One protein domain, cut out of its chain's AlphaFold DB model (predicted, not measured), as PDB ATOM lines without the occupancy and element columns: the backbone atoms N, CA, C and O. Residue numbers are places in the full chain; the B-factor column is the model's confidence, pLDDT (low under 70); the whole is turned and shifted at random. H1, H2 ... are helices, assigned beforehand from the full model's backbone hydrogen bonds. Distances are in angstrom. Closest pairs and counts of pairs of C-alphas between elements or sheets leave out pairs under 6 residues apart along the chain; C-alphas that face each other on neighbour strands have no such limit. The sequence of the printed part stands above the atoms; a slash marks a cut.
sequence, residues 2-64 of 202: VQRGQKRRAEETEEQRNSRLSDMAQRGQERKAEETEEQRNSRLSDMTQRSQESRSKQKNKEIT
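What this domain is: This is residues 2 to 64 of the 202 residues of an uncharacterized protein of Araneus ventricosus (UniProt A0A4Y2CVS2). Two long helices, H2 and H3, make an open V with a tight link at its corner, and a short helix, H1, turns off at the other end of H2. The printed part has 63 residues with three named helices, in the order H1, H2, H3, and no named strand: all helix. It is extended and flat, with a radius of gyration of the C-alphas of 17.7 A and spans of 43 by 38 by 20 A.

How they stand to each other: Start with H1, residues 2 to 10, and H2, residues 14 to 33: they are close but not clearly touching, their closest C-alphas, of Arg 9 and Arg 17, 7.8 A apart. They run opposite ways at a steep tilt of 60 degrees. H2 and H3, residues 37 to 64, are close but not clearly touching; their closest C-alphas, of Lys 32 and Arg 40, are 7.9 A apart. They run opposite ways at a steep tilt of 59 degrees. H1 and H3 are apart. In H1, H2 and H3 every O i to N i+4 pair is within hydrogen-bond range.

Where its parts are: Find C-alpha 2 at (87.732, 136.895, 168.758); H1 runs 12.7 A to C-alpha 10. H2 runs 28.4 A from C-alpha 14 to C-alpha 33. H3 runs 40.3 A from C-alpha 37 to C-alpha 64 at (119.971, 146.097, 159.027).

The domain as a whole: The C-alphas farthest apart, of Glu 15 and Ile 63, are 44.2 A apart. The printed part has no cut, and both links are tight. Residues 2 and 64 have pLDDT under 70.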
ATOM      1  N   VAL A   2      87.095 136.501 170.041       69.69
ATOM      2  CA  VAL A   2      87.732 136.895 168.758       69.69
ATOM      3  C   VAL A   2      87.742 135.782 167.689       69.69
ATOM      4  O   VAL A   2      87.442 136.063 166.530       69.69
ATOM      5  N   GLN A   3      87.989 134.521 168.065       73.25
ATOM      6  CA  GLN A   3      88.079 133.392 167.118       73.25
ATOM      7  C   GLN A   3      86.739 133.059 166.435       73.25
ATOM      8  O   GLN A   3      86.683 132.877 165.220       73.25
ATOM      9  N   ARG A   4      85.627 133.066 167.187       77.19
ATOM     10  CA  ARG A   4      84.278 132.820 166.637       77.19
ATOM     11  C   ARG A   4      83.837 133.933 165.680       77.19
ATOM     12  O   ARG A   4      83.136 133.666 164.710       77.19
ATOM     13  N   GLY A   5      84.274 135.168 165.937       80.19
ATOM     14  CA  GLY A   5      84.044 136.302 165.045       80.19
ATOM     15  C   GLY A   5      84.818 136.182 163.734       80.19
ATOM     16  O   GLY A   5      84.249 136.439 162.685       80.19
ATOM     17  N   GLN A   6      86.083 135.752 163.765       79.62
ATOM     18  CA  GLN A   6      86.867 135.548 162.539       79.62
ATOM     19  C   GLN A   6      86.313 134.419 161.668       79.62
ATOM     20  O   GLN A   6      86.200 134.612 160.462       79.62
ATOM     21  N   LYS A   7      85.885 133.303 162.274       81.62
ATOM     22  CA  LYS A   7      85.257 132.193 161.545       81.62
ATOM     23  C   LYS A   7      84.000 132.639 160.787       81.62
ATOM     24  O   LYS A   7      83.889 132.388 159.596       81.62
ATOM     25  N   ARG A   8      83.128 133.429 161.430       81.88
ATOM     26  CA  ARG A   8      81.949 134.021 160.770       81.88
ATOM     27  C   ARG A   8      82.304 134.966 159.618       81.88
ATOM     28  O   ARG A   8      81.591 134.978 158.631       81.88
ATOM     29  N   ARG A   9      83.403 135.730 159.709       82.38
ATOM     30  CA  ARG A   9      83.857 136.604 158.603       82.38
ATOM     31  C   ARG A   9      84.459 135.841 157.426       82.38
ATOM     32  O   ARG A   9      84.522 136.396 156.337       82.38
ATOM     33  N   ALA A  10      84.958 134.630 157.659       81.06
ATOM     34  CA  ALA A  10      85.525 133.779 156.617       81.06
ATOM     35  C   ALA A  10      84.444 133.016 155.832       81.06
ATOM     36  O   ALA A  10      84.665 132.678 154.678       81.06
ATOM     37  N   GLU A  11      83.288 132.770 156.455       83.62
ATOM     38  CA  GLU A  11      82.146 132.046 155.874       83.62
ATOM     39  C   GLU A  11      81.122 132.974 155.183       83.62
ATOM     40  O   GLU A  11      80.164 132.496 154.582       83.62
ATOM     41  N   GLU A  12      81.297 134.296 155.269       85.56
ATOM     42  CA  GLU A  12      80.409 135.283 154.640       85.56
ATOM     43  C   GLU A  12      80.574 135.331 153.119       85.56
ATOM     44  O   GLU A  12      81.685 135.278 152.588       85.56
ATOM     45  N   THR A  13      79.454 135.512 152.419       89.06
ATOM     46  CA  THR A  13      79.446 135.738 150.973       89.06
ATOM     47  C   THR A  13      79.950 137.142 150.630       89.06
ATOM     48  O   THR A  13      79.900 138.062 151.451       89.06
ATOM     49  N   GLU A  14      80.421 137.333 149.396       88.44
ATOM     50  CA  GLU A  14      80.977 138.615 148.938       88.44
ATOM     51  C   GLU A  14      79.964 139.773 149.046       88.44
ATOM     52  O   GLU A  14      80.318 140.883 149.440       88.44
ATOM     53  N   GLU A  15      78.677 139.512 148.803       88.44
ATOM     54  CA  GLU A  15      77.604 140.505 148.957       88.44
ATOM     55  C   GLU A  15      77.408 140.934 150.418       88.44
ATOM     56  O   GLU A  15      77.331 142.128 150.717       88.44
ATOM     57  N   GLN A  16      77.399 139.976 151.352       89.19
ATOM     58  CA  GLN A  16      77.307 140.266 152.787       89.19
ATOM     59  C   GLN A  16      78.553 140.999 153.292       89.19
ATOM     60  O   GLN A  16      78.459 141.904 154.128       89.19
ATOM     61  N   ARG A  17      79.729 140.650 152.758       92.06
ATOM     62  CA  ARG A  17      80.989 141.331 153.058       92.06
ATOM     63  C   ARG A  17      80.950 142.786 152.597       92.06
ATOM     64  O   ARG A  17      81.301 143.664 153.388       92.06
ATOM     65  N   ASN A  18      80.508 143.040 151.368       92.62
ATOM     66  CA  ASN A  18      80.435 144.382 150.795       92.62
ATOM     67  C   ASN A  18      79.384 145.251 151.484       92.62
ATOM     68  O   ASN A  18      79.694 146.386 151.841       92.62
ATOM     69  N   SER A  19      78.204 144.705 151.790       92.62
ATOM     70  CA  SER A  19      77.196 145.400 152.601       92.62
ATOM     71  C   SER A  19      77.758 145.791 153.973       92.62
ATOM     72  O   SER A  19      77.718 146.962 154.345       92.62
ATOM     73  N   ARG A  20      78.410 144.865 154.690       93.00
ATOM     74  CA  ARG A  20      79.001 145.181 155.997       93.00
ATOM     75  C   ARG A  20      80.130 146.210 155.915       93.00
ATOM     76  O   ARG A  20      80.266 147.044 156.809       93.00
ATOM     77  N   LEU A  21      80.995 146.125 154.904       94.00
ATOM     78  CA  LEU A  21      82.066 147.107 154.704       94.00
ATOM     79  C   LEU A  21      81.488 148.492 154.396       94.00
ATOM     80  O   LEU A  21      81.986 149.472 154.950       94.00
ATOM     81  N   SER A  22      80.425 148.561 153.590       93.75
ATOM     82  CA  SER A  22      79.698 149.797 153.294       93.75
ATOM     83  C   SER A  22      79.112 150.417 154.563       93.75
ATOM     84  O   SER A  22      79.363 151.588 154.839       93.75
ATOM     85  N   ASP A  23      78.452 149.622 155.408       93.88
ATOM     86  CA  ASP A  23      77.909 150.092 156.690       93.88
ATOM     87  C   ASP A  23      79.009 150.615 157.627       93.88
ATOM     88  O   ASP A  23      78.854 151.642 158.294       93.88
ATOM     89  N   MET A  24      80.159 149.931 157.689       94.69
ATOM     90  CA  MET A  24      81.301 150.389 158.487       94.69
ATOM     91  C   MET A  24      81.928 151.668 157.927       94.69
ATOM     92  O   MET A  24      82.372 152.516 158.708       94.69
ATOM     93  N   ALA A  25      81.973 151.812 156.601       92.81
ATOM     94  CA  ALA A  25      82.454 153.017 155.943       92.81
ATOM     95  C   ALA A  25      81.515 154.196 156.221       92.81
ATOM     96  O   ALA A  25      81.996 155.251 156.630       92.81
ATOM     97  N   GLN A  26      80.198 153.996 156.105       93.50
ATOM     98  CA  GLN A  26      79.185 155.010 156.396       93.50
ATOM     99  C   GLN A  26      79.270 155.486 157.850       93.50
ATOM    100  O   GLN A  26      79.486 156.671 158.096       93.50
ATOM    101  N   ARG A  27      79.259 154.564 158.821       94.00
ATOM    102  CA  ARG A  27      79.453 154.901 160.247       94.00
ATOM    103  C   ARG A  27      80.809 155.545 160.532       94.00
ATOM    104  O   ARG A  27      81.002 156.223 161.540       94.00
ATOM    105  N   GLY A  28      81.811 155.268 159.702       91.38
ATOM    106  CA  GLY A  28      83.110 155.927 159.762       91.38
ATOM    107  C   GLY A  28      83.052 157.384 159.303       91.38
ATOM    108  O   GLY A  28      83.785 158.202 159.852       91.38
ATOM    109  N   GLN A  29      82.202 157.704 158.327       88.25
ATOM    110  CA  GLN A  29      81.996 159.067 157.833       88.25
ATOM    111  C   GLN A  29      81.106 159.887 158.766       88.25
ATOM    112  O   GLN A  29      81.453 161.023 159.061       88.25
ATOM    113  N   GLU A  30      80.032 159.305 159.300       90.69
ATOM    114  CA  GLU A  30      79.171 159.962 160.298       90.69
ATOM    115  C   GLU A  30      79.999 160.404 161.516       90.69
ATOM    116  O   GLU A  30      80.026 161.582 161.864       90.69
ATOM    117  N   ARG A  31      80.838 159.507 162.054       89.38
ATOM    118  CA  ARG A  31      81.767 159.845 163.148       89.38
ATOM    119  C   ARG A  31      82.815 160.896 162.786       89.38
ATOM    120  O   ARG A  31      83.339 161.540 163.682       89.38
ATOM    121  N   LYS A  32      83.175 161.038 161.507       87.81
ATOM    122  CA  LYS A  32      84.093 162.089 161.030       87.81
ATOM    123  C   LYS A  32      83.396 163.434 160.865       87.81
ATOM    124  O   LYS A  32      84.069 164.456 160.944       87.81
ATOM    125  N   ALA A  33      82.098 163.424 160.569       84.62
ATOM    126  CA  ALA A  33      81.288 164.623 160.418       84.62
ATOM    127  C   ALA A  33      80.922 165.234 161.780       84.62
ATOM    128  O   ALA A  33      80.853 166.450 161.896       84.62
ATOM    129  N   GLU A  34      80.749 164.398 162.805       86.38
ATOM    130  CA  GLU A  34      80.469 164.815 164.190       86.38
ATOM    131  C   GLU A  34      81.730 165.167 165.003       86.38
ATOM    132  O   GLU A  34      81.640 165.606 166.148       86.38
ATOM    133  N   GLU A  35      82.920 164.961 164.438       85.88
ATOM    134  CA  GLU A  35      84.197 165.168 165.119       85.88
ATOM    135  C   GLU A  35      84.534 166.659 165.240       85.88
ATOM    136  O   GLU A  35      84.458 167.415 164.270       85.88
ATOM    137  N   THR A  36      84.964 167.083 166.428       87.81
ATOM    138  CA  THR A  36      85.408 168.462 166.658       87.81
ATOM    139  C   THR A  36      86.786 168.716 166.039       87.81
ATOM    140  O   THR A  36      87.571 167.791 165.813       87.81
ATOM    141  N   GLU A  37      87.123 169.984 165.789       87.00
ATOM    142  CA  GLU A  37      88.397 170.369 165.160       87.00
ATOM    143  C   GLU A  37      89.629 169.893 165.958       87.00
ATOM    144  O   GLU A  37      90.635 169.476 165.383       87.00
ATOM    145  N   GLU A  38      89.547 169.858 167.289       86.75
ATOM    146  CA  GLU A  38      90.619 169.345 168.152       86.75
ATOM    147  C   GLU A  38      90.823 167.831 167.996       86.75
ATOM    148  O   GLU A  38      91.957 167.363 167.846       86.75
ATOM    149  N   GLN A  39      89.733 167.056 167.968       87.75
ATOM    150  CA  GLN A  39      89.792 165.610 167.736       87.75
ATOM    151  C   GLN A  39      90.307 165.298 166.328       87.75
ATOM    152  O   GLN A  39      91.168 164.430 166.152       87.75
ATOM    153  N   ARG A  40      89.868 166.079 165.335       90.31
ATOM    154  CA  ARG A  40      90.334 165.977 163.953       90.31
ATOM    155  C   ARG A  40      91.842 166.216 163.853       90.31
ATOM    156  O   ARG A  40      92.534 165.423 163.207       90.31
ATOM    157  N   ASN A  41      92.352 167.259 164.505       90.38
ATOM    158  CA  ASN A  41      93.778 167.588 164.513       90.38
ATOM    159  C   ASN A  41      94.613 166.543 165.259       90.38
ATOM    160  O   ASN A  41      95.653 166.124 164.747       90.38
ATOM    161  N   SER A  42      94.132 166.037 166.397       91.38
ATOM    162  CA  SER A  42      94.772 164.922 167.103       91.38
ATOM    163  C   SER A  42      94.869 163.677 166.212       91.38
ATOM    164  O   SER A  42      95.957 163.126 166.034       91.38
ATOM    165  N   ARG A  43      93.777 163.289 165.538       91.62
ATOM    166  CA  ARG A  43      93.778 162.138 164.625       91.62
ATOM    167  C   ARG A  43      94.716 162.328 163.430       91.62
ATOM    168  O   ARG A  43      95.374 161.374 163.009       91.62
ATOM    169  N   LEU A  44      94.758 163.524 162.841       91.44
ATOM    170  CA  LEU A  44      95.667 163.843 161.732       91.44
ATOM    171  C   LEU A  44      97.136 163.774 162.169       91.44
ATOM    172  O   LEU A  44      97.970 163.230 161.436       91.44
ATOM    173  N   SER A  45      97.438 164.265 163.370       92.69
ATOM    174  CA  SER A  45      98.773 164.182 163.965       92.69
ATOM    175  C   SER A  45      99.194 162.723 164.176       92.69
ATOM    176  O   SER A  45     100.251 162.310 163.694       92.69
ATOM    177  N   ASP A  46      98.313 161.891 164.738       94.12
ATOM    178  CA  ASP A  46      98.549 160.454 164.933       94.12
ATOM    179  C   ASP A  46      98.818 159.706 163.618       94.12
ATOM    180  O   ASP A  46      99.704 158.850 163.542       94.12
ATOM    181  N   MET A  47      98.070 160.014 162.552       93.50
ATOM    182  CA  MET A  47      98.307 159.419 161.230       93.50
ATOM    183  C   MET A  47      99.669 159.819 160.663       93.50
ATOM    184  O   MET A  47     100.378 158.981 160.094       93.50
ATOM    185  N   THR A  48     100.050 161.084 160.839       92.75
ATOM    186  CA  THR A  48     101.344 161.607 160.391       92.75
ATOM    187  C   THR A  48     102.484 160.932 161.148       92.75
ATOM    188  O   THR A  48     103.415 160.420 160.521       92.75
ATOM    189  N   GLN A  49     102.369 160.824 162.473       93.38
ATOM    190  CA  GLN A  49     103.339 160.141 163.323       93.38
ATOM    191  C   GLN A  49     103.483 158.664 162.938       93.38
ATOM    192  O   GLN A  49     104.600 158.189 162.744       93.38
ATOM    193  N   ARG A  50     102.376 157.939 162.726       93.88
ATOM    194  CA  ARG A  50     102.421 156.535 162.274       93.88
ATOM    195  C   ARG A  50     103.069 156.375 160.902       93.88
ATOM    196  O   ARG A  50     103.794 155.404 160.680       93.88
ATOM    197  N   SER A  51     102.831 157.304 159.972       90.94
ATOM    198  CA  SER A  51     103.486 157.289 158.655       90.94
ATOM    199  C   SER A  51     104.996 157.494 158.781       90.94
ATOM    200  O   SER A  51     105.775 156.775 158.150       90.94
ATOM    201  N   GLN A  52     105.419 158.442 159.620       89.44
ATOM    202  CA  GLN A  52     106.833 158.688 159.893       89.44
ATOM    203  C   GLN A  52     107.488 157.489 160.579       89.44
ATOM    204  O   GLN A  52     108.532 157.030 160.127       89.44
ATOM    205  N   GLU A  53     106.849 156.919 161.598       90.62
ATOM    206  CA  GLU A  53     107.335 155.730 162.295       90.62
ATOM    207  C   GLU A  53     107.464 154.531 161.345       90.62
ATOM    208  O   GLU A  53     108.455 153.807 161.393       90.62
ATOM    209  N   SER A  54     106.507 154.345 160.431       89.56
ATOM    210  CA  SER A  54     106.556 153.281 159.421       89.56
ATOM    211  C   SER A  54     107.731 153.466 158.457       89.56
ATOM    212  O   SER A  54     108.441 152.503 158.169       89.56
ATOM    213  N   ARG A  55     107.999 154.707 158.020       84.81
ATOM    214  CA  ARG A  55     109.187 155.026 157.208       84.81
ATOM    215  C   ARG A  55     110.481 154.807 157.979       84.81
ATOM    216  O   ARG A  55     111.418 154.247 157.423       84.81
ATOM    217  N   SER A  56     110.541 155.214 159.243       72.56
ATOM    218  CA  SER A  56     111.715 155.003 160.094       72.56
ATOM    219  C   SER A  56     111.970 153.517 160.331       72.56
ATOM    220  O   SER A  56     113.101 153.063 160.204       72.56
ATOM    221  N   LYS A  57     110.922 152.722 160.580       86.38
ATOM    222  CA  LYS A  57     111.019 151.259 160.695       86.38
ATOM    223  C   LYS A  57     111.498 150.617 159.399       86.38
ATOM    224  O   LYS A  57     112.309 149.700 159.455       86.38
ATOM    225  N   GLN A  58     111.025 151.086 158.246       82.69
ATOM    226  CA  GLN A  58     111.493 150.594 156.953       82.69
ATOM    227  C   GLN A  58     112.968 150.935 156.716       82.69
ATOM    228  O   GLN A  58     113.742 150.038 156.407       82.69
ATOM    229  N   LYS A  59     113.380 152.186 156.950       78.25
ATOM    230  CA  LYS A  59     114.790 152.591 156.858       78.25
ATOM    231  C   LYS A  59     115.678 151.789 157.800       78.25
ATOM    232  O   LYS A  59     116.742 151.349 157.397       78.25
ATOM    233  N   ASN A  60     115.233 151.553 159.033       77.44
ATOM    234  CA  ASN A  60     115.985 150.742 159.986       77.44
ATOM    235  C   ASN A  60     116.129 149.294 159.501       77.44
ATOM    236  O   ASN A  60     117.207 148.732 159.638       77.44
ATOM    237  N   LYS A  61     115.090 148.716 158.882       78.62
ATOM    238  CA  LYS A  61     115.168 147.387 158.251       78.62
ATOM    239  C   LYS A  61     116.119 147.357 157.052       78.62
ATOM    240  O   LYS A  61     116.865 146.398 156.894       78.62
ATOM    241  N   GLU A  62     116.103 148.395 156.222       71.69
ATOM    242  CA  GLU A  62     117.042 148.537 155.105       71.69
ATOM    243  C   GLU A  62     118.477 148.647 155.627       71.69
ATOM    244  O   GLU A  62     119.353 147.941 155.146       71.69
ATOM    245  N   ILE A  63     118.719 149.454 156.663       76.44
ATOM    246  CA  ILE A  63     120.032 149.562 157.312       76.44
ATOM    247  C   ILE A  63     120.484 148.200 157.851       76.44
ATOM    248  O   ILE A  63     121.622 147.824 157.593       76.44
ATOM    249  N   THR A  64     119.615 147.441 158.532       67.69
ATOM    250  CA  THR A  64     119.971 146.097 159.027       67.69
ATOM    251  C   THR A  64     120.263 145.103 157.898       67.69
ATOM    252  O   THR A  64     121.187 144.304 157.993       67.69
TER     253      THR A  64